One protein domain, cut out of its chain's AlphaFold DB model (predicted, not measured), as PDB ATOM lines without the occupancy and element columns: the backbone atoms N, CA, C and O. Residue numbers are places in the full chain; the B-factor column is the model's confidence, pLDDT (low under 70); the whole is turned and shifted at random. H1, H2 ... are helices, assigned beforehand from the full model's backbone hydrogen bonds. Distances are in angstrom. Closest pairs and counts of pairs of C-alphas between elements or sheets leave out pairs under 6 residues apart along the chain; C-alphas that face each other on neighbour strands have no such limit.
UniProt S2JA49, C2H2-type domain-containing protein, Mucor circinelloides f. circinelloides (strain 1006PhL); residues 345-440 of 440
ATOM      1  N   LYS A 345     -25.128  -2.801 -83.447       71.44
ATOM      2  CA  LYS A 345     -24.545  -1.504 -83.071       71.44
ATOM      3  C   LYS A 345     -23.299  -1.165 -83.885       71.44
ATOM      4  O   LYS A 345     -23.009   0.021 -84.059       71.44
ATOM      5  N   HIS A 346     -22.571  -2.159 -84.401       78.19
ATOM      6  CA  HIS A 346     -21.346  -1.931 -85.166       78.19
ATOM      7  C   HIS A 346     -21.636  -1.813 -86.668       78.19
ATOM      8  O   HIS A 346     -21.815  -2.801 -87.382       78.19
ATOM      9  N   VAL A 347     -21.635  -0.576 -87.175       82.62
ATOM     10  CA  VAL A 347     -22.026  -0.265 -88.563       82.62
ATOM     11  C   VAL A 347     -21.205  -1.042 -89.595       82.62
ATOM     12  O   VAL A 347     -21.773  -1.537 -90.561       82.62
ATOM     13  N   TRP A 348     -19.895  -1.212 -89.389       83.62
ATOM     14  CA  TRP A 348     -19.051  -1.970 -90.324       83.62
ATOM     15  C   TRP A 348     -19.410  -3.459 -90.389       83.62
ATOM     16  O   TRP A 348     -19.361  -4.055 -91.463       83.62
ATOM     17  N   HIS A 349     -19.826  -4.058 -89.266       76.00
ATOM     18  CA  HIS A 349     -20.233  -5.466 -89.250       76.00
ATOM     19  C   HIS A 349     -21.532  -5.645 -90.033       76.00
ATOM     20  O   HIS A 349     -21.626  -6.534 -90.878       76.00
ATOM     21  N   MET A 350     -22.500  -4.751 -89.813       81.06
ATOM     22  CA  MET A 350     -23.746  -4.739 -90.579       81.06
ATOM     23  C   MET A 350     -23.517  -4.441 -92.065       81.06
ATOM     24  O   MET A 350     -24.152  -5.067 -92.910       81.06
ATOM     25  N   PHE A 351     -22.595  -3.534 -92.394       86.62
ATOM     26  CA  PHE A 351     -22.219  -3.224 -93.773       86.62
ATOM     27  C   PHE A 351     -21.642  -4.447 -94.497       86.62
ATOM     28  O   PHE A 351     -22.151  -4.827 -95.549       86.62
ATOM     29  N   ASN A 352     -20.639  -5.115 -93.915       81.38
ATOM     30  CA  ASN A 352     -20.041  -6.301 -94.530       81.38
ATOM     31  C   ASN A 352     -21.054  -7.456 -94.641       81.38
ATOM     32  O   ASN A 352     -21.102  -8.140 -95.659       81.38
ATOM     33  N   ALA A 353     -21.913  -7.642 -93.633       78.81
ATOM     34  CA  ALA A 353     -22.956  -8.663 -93.678       78.81
ATOM     35  C   ALA A 353     -24.018  -8.388 -94.755       78.81
ATOM     36  O   ALA A 353     -24.482  -9.327 -95.401       78.81
ATOM     37  N   LEU A 354     -24.391  -7.121 -94.974       86.25
ATOM     38  CA  LEU A 354     -25.291  -6.749 -96.067       86.25
ATOM     39  C   LEU A 354     -24.641  -7.023 -97.430       86.25
ATOM     40  O   LEU A 354     -25.316  -7.539 -98.313       86.25
ATOM     41  N   LEU A 355     -23.344  -6.732 -97.592       86.88
ATOM     42  CA  LEU A 355     -22.630  -6.928 -98.859       86.88
ATOM     43  C   LEU A 355     -22.615  -8.415 -99.208       86.88
ATOM     44  O   LEU A 355     -23.008  -8.793-100.305       86.88
ATOM     45  N   ILE A 356     -22.285  -9.252 -98.226       79.06
ATOM     46  CA  ILE A 356     -22.318 -10.709 -98.361       79.06
ATOM     47  C   ILE A 356     -23.723 -11.207 -98.712       79.06
ATOM     48  O   ILE A 356     -23.874 -11.995 -99.637       79.06
ATOM     49  N   ALA A 357     -24.764 -10.747 -98.006       80.88
ATOM     50  CA  ALA A 357     -26.137 -11.185 -98.269       80.88
ATOM     51  C   ALA A 357     -26.582 -10.877 -99.709       80.88
ATOM     52  O   ALA A 357     -27.312 -11.656-100.314       80.88
ATOM     53  N   ILE A 358     -26.123  -9.756-100.265       85.75
ATOM     54  CA  ILE A 358     -26.368  -9.388-101.657       85.75
ATOM     55  C   ILE A 358     -25.555 -10.264-102.615       85.75
ATOM     56  O   ILE A 358     -26.106 -10.701-103.623       85.75
ATOM     57  N   GLU A 359     -24.268 -10.500-102.353       82.88
ATOM     58  CA  GLU A 359     -23.391 -11.316-103.212       82.88
ATOM     59  C   GLU A 359     -23.952 -12.724-103.437       82.88
ATOM     60  O   GLU A 359     -23.845 -13.254-104.538       82.88
ATOM     61  N   ILE A 360     -24.601 -13.287-102.416       75.81
ATOM     62  CA  ILE A 360     -25.151 -14.652-102.419       75.81
ATOM     63  C   ILE A 360     -26.645 -14.709-102.778       75.81
ATOM     64  O   ILE A 360     -27.279 -15.748-102.623       75.81
ATOM     65  N   ASP A 361     -27.231 -13.580-103.187       77.62
ATOM     66  CA  ASP A 361     -28.661 -13.426-103.493       77.62
ATOM     67  C   ASP A 361     -29.627 -13.811-102.338       77.62
ATOM     68  O   ASP A 361     -30.802 -14.120-102.558       77.62
ATOM     69  N   ASP A 362     -29.191 -13.709-101.076       77.88
ATOM     70  CA  ASP A 362     -30.047 -13.876 -99.889       77.88
ATOM     71  C   ASP A 362     -30.789 -12.569 -99.561       77.88
ATOM     72  O   ASP A 362     -30.515 -11.843 -98.594       77.88
ATOM     73  N   LEU A 363     -31.768 -12.254-100.409       79.88
ATOM     74  CA  LEU A 363     -32.528 -11.005-100.339       79.88
ATOM     75  C   LEU A 363     -33.389 -10.884 -99.070       79.88
ATOM     76  O   LEU A 363     -33.666  -9.768 -98.626       79.88
ATOM     77  N   VAL A 364     -33.794 -12.004 -98.459       79.44
ATOM     78  CA  VAL A 364     -34.569 -12.013 -97.204       79.44
ATOM     79  C   VAL A 364     -33.695 -11.534 -96.044       79.44
ATOM     80  O   VAL A 364     -34.115 -10.692 -95.237       79.44
ATOM     81  N   ARG A 365     -32.451 -12.025 -95.976       78.00
ATOM     82  CA  ARG A 365     -31.471 -11.576 -94.987       78.00
ATOM     83  C   ARG A 365     -31.082 -10.121 -95.221       78.00
ATOM     84  O   ARG A 365     -31.127  -9.325 -94.281       78.00
ATOM     85  N   ALA A 366     -30.777  -9.759 -96.468       84.69
ATOM     86  CA  ALA A 366     -30.432  -8.391 -96.842       84.69
ATOM     87  C   ALA A 366     -31.517  -7.390 -96.409       84.69
ATOM     88  O   ALA A 366     -31.195  -6.363 -95.816       84.69
ATOM     89  N   GLN A 367     -32.801  -7.725 -96.583       84.56
ATOM     90  CA  GLN A 367     -33.925  -6.892 -96.141       84.56
ATOM     91  C   GLN A 367     -33.925  -6.635 -94.629       84.56
ATOM     92  O   GLN A 367     -34.203  -5.527 -94.162       84.56
ATOM     93  N   THR A 368     -33.621  -7.670 -93.852       82.31
ATOM     94  CA  THR A 368     -33.611  -7.585 -92.392       82.31
ATOM     95  C   THR A 368     -32.399  -6.784 -91.895       82.31
ATOM     96  O   THR A 368     -32.527  -6.003 -90.952       82.31
ATOM     97  N   ILE A 369     -31.237  -6.894 -92.550       84.38
ATOM     98  CA  ILE A 369     -30.059  -6.064 -92.239       84.38
ATOM     99  C   ILE A 369     -30.298  -4.604 -92.663       84.38
ATOM    100  O   ILE A 369     -30.060  -3.688 -91.875       84.38
ATOM    101  N   GLU A 370     -30.849  -4.371 -93.860       87.19
ATOM    102  CA  GLU A 370     -31.203  -3.036 -94.365       87.19
ATOM    103  C   GLU A 370     -32.138  -2.308 -93.389       87.19
ATOM    104  O   GLU A 370     -31.941  -1.128 -93.098       87.19
ATOM    105  N   ALA A 371     -33.123  -3.011 -92.816       84.31
ATOM    106  CA  ALA A 371     -34.034  -2.446 -91.823       84.31
ATOM    107  C   ALA A 371     -33.313  -1.874 -90.586       84.31
ATOM    108  O   ALA A 371     -33.754  -0.854 -90.057       84.31
ATOM    109  N   ASN A 372     -32.196  -2.478 -90.169       81.69
ATOM    110  CA  ASN A 372     -31.381  -2.001 -89.049       81.69
ATOM    111  C   ASN A 372     -30.439  -0.847 -89.446       81.69
ATOM    112  O   ASN A 372     -30.110  -0.004 -88.613       81.69
ATOM    113  N   LEU A 373     -30.040  -0.758 -90.721       82.50
ATOM    114  CA  LEU A 373     -29.149   0.289 -91.241       82.50
ATOM    115  C   LEU A 373     -29.865   1.592 -91.640       82.50
ATOM    116  O   LEU A 373     -29.204   2.612 -91.828       82.50
ATOM    117  N   LYS A 374     -31.204   1.604 -91.735       66.00
ATOM    118  CA  LYS A 374     -32.007   2.750 -92.228       66.00
ATOM    119  C   LYS A 374     -31.797   4.085 -91.502       66.00
ATOM    120  O   LYS A 374     -32.205   5.114 -92.031       66.00
ATOM    121  N   GLN A 375     -31.186   4.094 -90.318       65.19
ATOM    122  CA  GLN A 375     -30.912   5.316 -89.552       65.19
ATOM    123  C   GLN A 375     -29.498   5.883 -89.764       65.19
ATOM    124  O   GLN A 375     -29.172   6.923 -89.195       65.19
ATOM    125  N   VAL A 376     -28.649   5.224 -90.558       68.94
ATOM    126  CA  VAL A 376     -27.219   5.540 -90.644       68.94
ATOM    127  C   VAL A 376     -26.875   6.247 -91.964       68.94
ATOM    128  O   VAL A 376     -27.304   5.831 -93.039       68.94
ATOM    129  N   VAL A 377     -26.095   7.333 -91.896       76.69
ATOM    130  CA  VAL A 377     -25.814   8.244 -93.026       76.69
ATOM    131  C   VAL A 377     -24.392   8.039 -93.571       76.69
ATOM    132  O   VAL A 377     -23.560   8.935 -93.492       76.69
ATOM    133  N   TYR A 378     -24.097   6.847 -94.096       87.94
ATOM    134  CA  TYR A 378     -22.836   6.574 -94.802       87.94
ATOM    135  C   TYR A 378     -23.106   6.364 -96.306       87.94
ATOM    136  O   TYR A 378     -23.973   5.548 -96.637       87.94
ATOM    137  N   PRO A 379     -22.406   7.064 -97.222       88.44
ATOM    138  CA  PRO A 379     -22.626   6.933 -98.666       88.44
ATOM    139  C   PRO A 379     -22.427   5.510 -99.211       88.44
ATOM    140  O   PRO A 379     -23.225   5.043-100.020       88.44
ATOM    141  N   ASP A 380     -21.410   4.790 -98.735       89.50
ATOM    142  CA  ASP A 380     -21.121   3.399 -99.108       89.50
ATOM    143  C   ASP A 380     -22.196   2.424 -98.615       89.50
ATOM    144  O   ASP A 380     -22.608   1.531 -99.354       89.50
ATOM    145  N   VAL A 381     -22.746   2.646 -97.421       90.38
ATOM    146  CA  VAL A 381     -23.909   1.886 -96.930       90.38
ATOM    147  C   VAL A 381     -25.152   2.161 -97.784       90.38
ATOM    148  O   VAL A 381     -25.902   1.237 -98.097       90.38
ATOM    149  N   GLN A 382     -25.385   3.415 -98.186       89.25
ATOM    150  CA  GLN A 382     -26.526   3.777 -99.036       89.25
ATOM    151  C   GLN A 382     -26.442   3.141-100.423       89.25
ATOM    152  O   GLN A 382     -27.465   2.652-100.917       89.25
ATOM    153  N   LEU A 383     -25.250   3.113-101.029       90.19
ATOM    154  CA  LEU A 383     -25.000   2.395-102.279       90.19
ATOM    155  C   LEU A 383     -25.390   0.920-102.131       90.19
ATOM    156  O   LEU A 383     -26.179   0.404-102.918       90.19
ATOM    157  N   LEU A 384     -24.928   0.276-101.060       90.25
ATOM    158  CA  LEU A 384     -25.205  -1.128-100.772       90.25
ATOM    159  C   LEU A 384     -26.708  -1.421-100.594       90.25
ATOM    160  O   LEU A 384     -27.247  -2.360-101.179       90.25
ATOM    161  N   CYS A 385     -27.422  -0.578 -99.842       89.56
ATOM    162  CA  CYS A 385     -28.877  -0.666 -99.693       89.56
ATOM    163  C   CYS A 385     -29.618  -0.439-101.022       89.56
ATOM    164  O   CYS A 385     -30.668  -1.038-101.260       89.56
ATOM    165  N   SER A 386     -29.101   0.440-101.883       87.88
ATOM    166  CA  SER A 386     -29.696   0.733-103.194       87.88
ATOM    167  C   SER A 386     -29.512  -0.443-104.145       87.88
ATOM    168  O   SER A 386     -30.455  -0.842-104.824       87.88
ATOM    169  N   LEU A 387     -28.338  -1.062-104.104       88.44
ATOM    170  CA  LEU A 387     -28.006  -2.261-104.850       88.44
ATOM    171  C   LEU A 387     -28.882  -3.451-104.435       88.44
ATOM    172  O   LEU A 387     -29.466  -4.119-105.285       88.44
ATOM    173  N   TYR A 388     -29.081  -3.651-103.127       87.31
ATOM    174  CA  TYR A 388     -30.068  -4.606-102.613       87.31
ATOM    175  C   TYR A 388     -31.470  -4.357-103.203       87.31
ATOM    176  O   TYR A 388     -32.107  -5.282-103.710       87.31
ATOM    177  N   LYS A 389     -31.957  -3.107-103.177       86.88
ATOM    178  CA  LYS A 389     -33.279  -2.766-103.729       86.88
ATOM    179  C   LYS A 389     -33.368  -3.043-105.220       86.88
ATOM    180  O   LYS A 389     -34.412  -3.512-105.670       86.88
ATOM    181  N   GLN A 390     -32.313  -2.763-105.980       84.31
ATOM    182  CA  GLN A 390     -32.277  -3.061-107.409       84.31
ATOM    183  C   GLN A 390     -32.352  -4.565-107.670       84.31
ATOM    184  O   GLN A 390     -33.236  -4.994-108.413       84.31
ATOM    185  N   LYS A 391     -31.531  -5.368-106.976       84.19
ATOM    186  CA  LYS A 391     -31.605  -6.836-107.055       84.19
ATOM    187  C   LYS A 391     -33.006  -7.365-106.729       84.19
ATOM    188  O   LYS A 391     -33.492  -8.262-107.408       84.19
ATOM    189  N   PHE A 392     -33.693  -6.781-105.743       82.06
ATOM    190  CA  PHE A 392     -35.067  -7.163-105.395       82.06
ATOM    191  C   PHE A 392     -36.118  -6.733-106.434       82.06
ATOM    192  O   PHE A 392     -37.102  -7.437-106.645       82.06
ATOM    193  N   THR A 393     -35.947  -5.568-107.065       79.81
ATOM    194  CA  THR A 393     -36.964  -4.953-107.941       79.81
ATOM    195  C   THR A 393     -36.780  -5.233-109.435       79.81
ATOM    196  O   THR A 393     -37.642  -4.833-110.214       79.81
ATOM    197  N   LEU A 394     -35.716  -5.942-109.843       66.44
ATOM    198  CA  LEU A 394     -35.394  -6.264-111.247       66.44
ATOM    199  C   LEU A 394     -35.310  -5.021-112.166       66.44
ATOM    200  O   LEU A 394     -35.622  -5.096-113.354       66.44
ATOM    201  N   SER A 395     -34.900  -3.869-111.626       59.41
ATOM    202  CA  SER A 395     -34.669  -2.636-112.396       59.41
ATOM    203  C   SER A 395     -33.196  -2.538-112.807       59.41
ATOM    204  O   SER A 395     -32.328  -2.565-111.942       59.41
ATOM    205  N   ILE A 396     -32.923  -2.428-114.115       56.84
ATOM    206  CA  ILE A 396     -31.579  -2.540-114.731       56.84
ATOM    207  C   ILE A 396     -30.889  -1.163-114.904       56.84
ATOM    208  O   ILE A 396     -29.841  -1.052-115.535       56.84
ATOM    209  N   GLU A 397     -31.452  -0.068-114.383       62.28
ATOM    210  CA  GLU A 397     -30.812   1.252-114.519       62.28
ATOM    211  C   GLU A 397     -29.606   1.395-113.565       62.28
ATOM    212  O   GLU A 397     -29.720   1.850-112.424       62.28
ATOM    213  N   ASN A 398     -28.434   0.989-114.067       68.25
ATOM    214  CA  ASN A 398     -27.151   0.932-113.354       68.25
ATOM    215  C   ASN A 398     -26.392   2.270-113.282       68.25
ATOM    216  O   ASN A 398     -25.484   2.414-112.462       68.25
ATOM    217  N   ASP A 399     -26.763   3.268-114.089       77.12
ATOM    218  CA  ASP A 399     -25.991   4.515-114.215       77.12
ATOM    219  C   ASP A 399     -25.879   5.287-112.888       77.12
ATOM    220  O   ASP A 399     -24.834   5.863-112.587       77.12
ATOM    221  N   ILE A 400     -26.929   5.269-112.059       83.62
ATOM    222  CA  ILE A 400     -26.935   5.957-110.758       83.62
ATOM    223  C   ILE A 400     -26.013   5.249-109.754       83.62
ATOM    224  O   ILE A 400     -25.275   5.919-109.032       83.62
ATOM    225  N   LEU A 401     -26.025   3.911-109.706       86.12
ATOM    226  CA  LEU A 401     -25.155   3.157-108.796       86.12
ATOM    227  C   LEU A 401     -23.688   3.281-109.203       86.12
ATOM    228  O   LEU A 401     -22.830   3.462-108.341       86.12
ATOM    229  N   GLN A 402     -23.408   3.245-110.508       85.94
ATOM    230  CA  GLN A 402     -22.055   3.438-111.020       85.94
ATOM    231  C   GLN A 402     -21.513   4.821-110.631       85.94
ATOM    232  O   GLN A 402     -20.405   4.918-110.111       85.94
ATOM    233  N   GLN A 403     -22.316   5.881-110.780       88.38
ATOM    234  CA  GLN A 403     -21.940   7.232-110.343       88.38
ATOM    235  C   GLN A 403     -21.687   7.315-108.831       88.38
ATOM    236  O   GLN A 403     -20.756   7.993-108.396       88.38
ATOM    237  N   GLN A 404     -22.493   6.626-108.019       88.75
ATOM    238  CA  GLN A 404     -22.287   6.555-106.570       88.75
ATOM    239  C   GLN A 404     -20.997   5.808-106.205       88.75
ATOM    240  O   GLN A 404     -20.286   6.240-105.297       88.75
ATOM    241  N   LEU A 405     -20.663   4.726-106.915       90.69
ATOM    242  CA  LEU A 405     -19.408   4.001-106.724       90.69
ATOM    243  C   LEU A 405     -18.200   4.870-107.095       90.69
ATOM    244  O   LEU A 405     -17.264   4.978-106.304       90.69
ATOM    245  N   ASP A 406     -18.236   5.527-108.253       89.44
ATOM    246  CA  ASP A 406     -17.172   6.435-108.699       89.44
ATOM    247  C   ASP A 406     -16.980   7.593-107.708       89.44
ATOM    248  O   ASP A 406     -15.852   7.985-107.396       89.44
ATOM    249  N   PHE A 407     -18.080   8.099-107.145       89.56
ATOM    250  CA  PHE A 407     -18.044   9.100-106.087       89.56
ATOM    251  C   PHE A 407     -17.364   8.576-104.815       89.56
ATOM    252  O   PHE A 407     -16.486   9.249-104.288       89.56
ATOM    253  N   ILE A 408     -17.688   7.367-104.341       89.94
ATOM    254  CA  ILE A 408     -17.023   6.764-103.170       89.94
ATOM    255  C   ILE A 408     -15.520   6.576-103.415       89.94
ATOM    256  O   ILE A 408     -14.718   6.867-102.526       89.94
ATOM    257  N   ILE A 409     -15.133   6.130-104.616       88.75
ATOM    258  CA  ILE A 409     -13.721   5.992-105.005       88.75
ATOM    259  C   ILE A 409     -13.010   7.346-104.889       88.75
ATOM    260  O   ILE A 409     -11.945   7.428-104.283       88.75
ATOM    261  N   LEU A 410     -13.629   8.420-105.388       88.00
ATOM    262  CA  LEU A 410     -13.096   9.778-105.260       88.00
ATOM    263  C   LEU A 410     -13.004  10.233-103.792       88.00
ATOM    264  O   LEU A 410     -12.020  10.856-103.384       88.00
ATOM    265  N   LEU A 411     -14.020   9.921-102.980       86.69
ATOM    266  CA  LEU A 411     -14.063  10.300-101.567       86.69
ATOM    267  C   LEU A 411     -12.922   9.671-100.753       86.69
ATOM    268  O   LEU A 411     -12.410  10.327 -99.836       86.69
ATOM    269  N   LEU A 412     -12.497   8.451-101.098       86.25
ATOM    270  CA  LEU A 412     -11.390   7.756-100.434       86.25
ATOM    271  C   LEU A 412     -10.045   8.480-100.571       86.25
ATOM    272  O   LEU A 412      -9.198   8.349 -99.688       86.25
ATOM    273  N   GLU A 413      -9.856   9.277-101.623       80.00
ATOM    274  CA  GLU A 413      -8.569   9.915-101.899       80.00
ATOM    275  C   GLU A 413      -8.370  11.244-101.153       80.00
ATOM    276  O   GLU A 413      -7.242  11.537-100.754       80.00
ATOM    277  N   GLN A 414      -9.407  12.081-100.968       71.25
ATOM    278  CA  GLN A 414      -9.182  13.491-100.576       71.25
ATOM    279  C   GLN A 414     -10.257  14.165 -99.701       71.25
ATOM    280  O   GLN A 414     -10.200  15.382 -99.510       71.25
ATOM    281  N   THR A 415     -11.230  13.443 -99.139       78.44
ATOM    282  CA  THR A 415     -12.403  14.099 -98.515       78.44
ATOM    283  C   THR A 415     -12.559  13.862 -97.011       78.44
ATOM    284  O   THR A 415     -11.769  13.153 -96.383       78.44
ATOM    285  N   GLN A 416     -13.551  14.525 -96.407       76.44
ATOM    286  CA  GLN A 416     -13.917  14.418 -94.984       76.44
ATOM    287  C   GLN A 416     -15.248  13.687 -94.767       76.44
ATOM    288  O   GLN A 416     -15.702  13.586 -93.628       76.44
ATOM    289  N   ASP A 417     -15.874  13.184 -95.832       82.12
ATOM    290  CA  ASP A 417     -17.145  12.487 -95.698       82.12
ATOM    291  C   ASP A 417     -16.972  11.178 -94.910       82.12
ATOM    292  O   ASP A 417     -15.943  10.493 -95.036       82.12
ATOM    293  N   PRO A 418     -17.956  10.828 -94.063       83.44
ATOM    294  CA  PRO A 418     -17.913   9.604 -93.289       83.44
ATOM    295  C   PRO A 418     -18.206   8.433 -94.228       83.44
ATOM    296  O   PRO A 418     -19.336   8.243 -94.666       83.44
ATOM    297  N   LEU A 419     -17.177   7.647 -94.529       88.50
ATOM    298  CA  LEU A 419     -17.272   6.366 -95.225       88.50
ATOM    299  C   LEU A 419     -16.864   5.259 -94.264       88.50
ATOM    300  O   LEU A 419     -15.847   5.395 -93.576       88.50
ATOM    301  N   VAL A 420     -17.609   4.154 -94.228       87.50
ATOM    302  CA  VAL A 420     -17.254   3.046 -93.331       87.50
ATOM    303  C   VAL A 420     -16.007   2.324 -93.847       87.50
ATOM    304  O   VAL A 420     -15.112   1.994 -93.066       87.50
ATOM    305  N   ILE A 421     -15.893   2.175 -95.170       89.88
ATOM    306  CA  ILE A 421     -14.752   1.545 -95.852       89.88
ATOM    307  C   ILE A 421     -13.413   2.259 -95.592       89.88
ATOM    308  O   ILE A 421     -12.360   1.624 -95.611       89.88
ATOM    309  N   ARG A 422     -13.424   3.553 -95.237       87.94
ATOM    310  CA  ARG A 422     -12.205   4.326 -94.928       87.94
ATOM    311  C   ARG A 422     -11.456   3.819 -93.689       87.94
ATOM    312  O   ARG A 422     -10.263   4.075 -93.558       87.94
ATOM    313  N   ASN A 423     -12.129   3.088 -92.800       83.62
ATOM    314  CA  ASN A 423     -11.517   2.525 -91.594       83.62
ATOM    315  C   ASN A 423     -10.619   1.302 -91.869       83.62
ATOM    316  O   ASN A 423      -9.992   0.799 -90.942       83.62
ATOM    317  N   GLN A 424     -10.570   0.816 -93.111       82.25
ATOM    318  CA  GLN A 424      -9.792  -0.360 -93.508       82.25
ATOM    319  C   GLN A 424      -8.429   0.015 -94.107       82.25
ATOM    320  O   GLN A 424      -8.194   1.165 -94.485       82.25
ATOM    321  N   THR A 425      -7.530  -0.961 -94.240       82.44
ATOM    322  CA  THR A 425      -6.249  -0.784 -94.942       82.44
ATOM    323  C   THR A 425      -6.459  -0.556 -96.449       82.44
ATOM    324  O   THR A 425      -7.472  -0.984 -97.003       82.44
ATOM    325  N   PRO A 426      -5.498   0.048 -97.177       83.19
ATOM    326  CA  PRO A 426      -5.645   0.299 -98.617       83.19
ATOM    327  C   PRO A 426      -5.942  -0.956 -99.453       83.19
ATOM    328  O   PRO A 426      -6.643  -0.888-100.460       83.19
ATOM    329  N   LYS A 427      -5.418  -2.116 -99.034       78.81
ATOM    330  CA  LYS A 427      -5.667  -3.395 -99.707       78.81
ATOM    331  C   LYS A 427      -7.117  -3.852 -99.519       78.81
ATOM    332  O   LYS A 427      -7.752  -4.252-100.485       78.81
ATOM    333  N   GLU A 428      -7.631  -3.770 -98.296       79.00
ATOM    334  CA  GLU A 428      -9.015  -4.134 -97.958       79.00
ATOM    335  C   GLU A 428     -10.026  -3.167 -98.581       79.00
ATOM    336  O   GLU A 428     -11.071  -3.593 -99.061       79.00
ATOM    337  N   GLN A 429      -9.699  -1.874 -98.640       88.06
ATOM    338  CA  GLN A 429     -10.510  -0.882 -99.350       88.06
ATOM    339  C   GLN A 429     -10.692  -1.271-100.820       88.06
ATOM    340  O   GLN A 429     -11.811  -1.280-101.330       88.06
ATOM    341  N   LEU A 430      -9.598  -1.629-101.500       86.06
ATOM    342  CA  LEU A 430      -9.646  -2.057-102.897       86.06
ATOM    343  C   LEU A 430     -10.473  -3.338-103.077       86.06
ATOM    344  O   LEU A 430     -11.244  -3.435-104.029       86.06
ATOM    345  N   ASP A 431     -10.326  -4.300-102.168       81.88
ATOM    346  CA  ASP A 431     -11.085  -5.551-102.187       81.88
ATOM    347  C   ASP A 431     -12.598  -5.310-102.061       81.88
ATOM    348  O   ASP A 431     -13.375  -5.722-102.922       81.88
ATOM    349  N   VAL A 432     -13.014  -4.534-101.057       87.75
ATOM    350  CA  VAL A 432     -14.425  -4.194-100.834       87.75
ATOM    351  C   VAL A 432     -15.011  -3.419-102.019       87.75
ATOM    352  O   VAL A 432     -16.132  -3.699-102.439       87.75
ATOM    353  N   LEU A 433     -14.264  -2.484-102.616       90.38
ATOM    354  CA  LEU A 433     -14.716  -1.775-103.819       90.38
ATOM    355  C   LEU A 433     -14.917  -2.713-105.012       90.38
ATOM    356  O   LEU A 433     -15.877  -2.548-105.765       90.38
ATOM    357  N   ASN A 434     -14.029  -3.688-105.199       88.50
ATOM    358  CA  ASN A 434     -14.172  -4.672-106.269       88.50
ATOM    359  C   ASN A 434     -15.400  -5.559-106.050       88.50
ATOM    360  O   ASN A 434     -16.139  -5.813-106.996       88.50
ATOM    361  N   ARG A 435     -15.658  -5.963-104.804       89.00
ATOM    362  CA  ARG A 435     -16.857  -6.712-104.411       89.00
ATOM    363  C   ARG A 435     -18.146  -5.945-104.709       89.00
ATOM    364  O   ARG A 435     -19.029  -6.471-105.380       89.00
ATOM    365  N   ILE A 436     -18.216  -4.670-104.313       90.00
ATOM    366  CA  ILE A 436     -19.355  -3.795-104.635       90.00
ATOM    367  C   ILE A 436     -19.513  -3.648-106.151       90.00
ATOM    368  O   ILE A 436     -20.627  -3.753-106.653       90.00
ATOM    369  N   ARG A 437     -18.413  -3.453-106.892       88.62
ATOM    370  CA  ARG A 437     -18.451  -3.350-108.359       88.62
ATOM    371  C   ARG A 437     -19.014  -4.612-109.008       88.62
ATOM    372  O   ARG A 437     -19.765  -4.489-109.956       88.62
ATOM    373  N   ASN A 438     -18.682  -5.797-108.499       86.00
ATOM    374  CA  ASN A 438     -19.214  -7.062-109.019       86.00
ATOM    375  C   ASN A 438     -20.718  -7.234-108.763       86.00
ATOM    376  O   ASN A 438     -21.350  -8.095-109.369       86.00
ATOM    377  N   CYS A 439     -21.274  -6.462-107.831       83.12
ATOM    378  CA  CYS A 439     -22.692  -6.485-107.512       83.12
ATOM    379  C   CYS A 439     -23.534  -5.514-108.365       83.12
ATOM    380  O   CYS A 439     -24.758  -5.653-108.351       83.12
ATOM    381  N   ILE A 440     -22.903  -4.532-109.025       80.81
ATOM    382  CA  ILE A 440     -23.515  -3.589-109.986       80.81
ATOM    383  C   ILE A 440     -23.444  -4.225-111.375       80.81
ATOM    384  O   ILE A 440     -24.457  -4.169-112.109       80.81
TER     385      ILE A 440
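AT A GLANCE: This is residues 345 to 440 of the 440 residues of the protein "C2H2-type domain-containing protein" of Mucor circinelloides f. circinelloides (strain 1006PhL) (UniProt S2JA49). Five helices make a compact up-and-down bundle, each running against the one before. H1, H2 and H3 pack as a triangle; H4 and H5 run side by side. The printed part has 96 residues, of which 69 are in five named helices, in the order H1 to H5 along the chain, with no named strand; the class is all helix, the radius of gyration of the C-alphas is 12.5 A, and the spans are 35 by 32 by 23 A.

HOW THE PARTS SIT: H1, residues 347 to 359, and H2, residues 363 to 373, form a hairpin; their closest C-alphas, Ala 357 and Ala 366, are 5.3 A apart. H3, residues 379 to 393, touches H1; closest C-alphas Ile 358 and Tyr 388, 6.1 A. H4, residues 399 to 414, forms a hairpin with H3, touching it with residues 401 to 408 alone; closest C-alphas Leu 383 and Leu 401, 6.6 A. Every O i to N i+4 pair is within hydrogen-bond range in H1, H3 and H5, residues 426 to 439; H2 has 6 of 7, H4 10 of 12.

IN THESE COORDINATES: H4 spans 23.4 A, H3 20.8 A. C-alpha 347 is at (-22.026, -0.265, -88.563), C-alpha 439 at (-22.692, -6.485, -107.512).

THE WHOLE: The printed part has no cut. H4 to H5 is a long link. Residues 374 to 376 and 394 to 398 have pLDDT under 70.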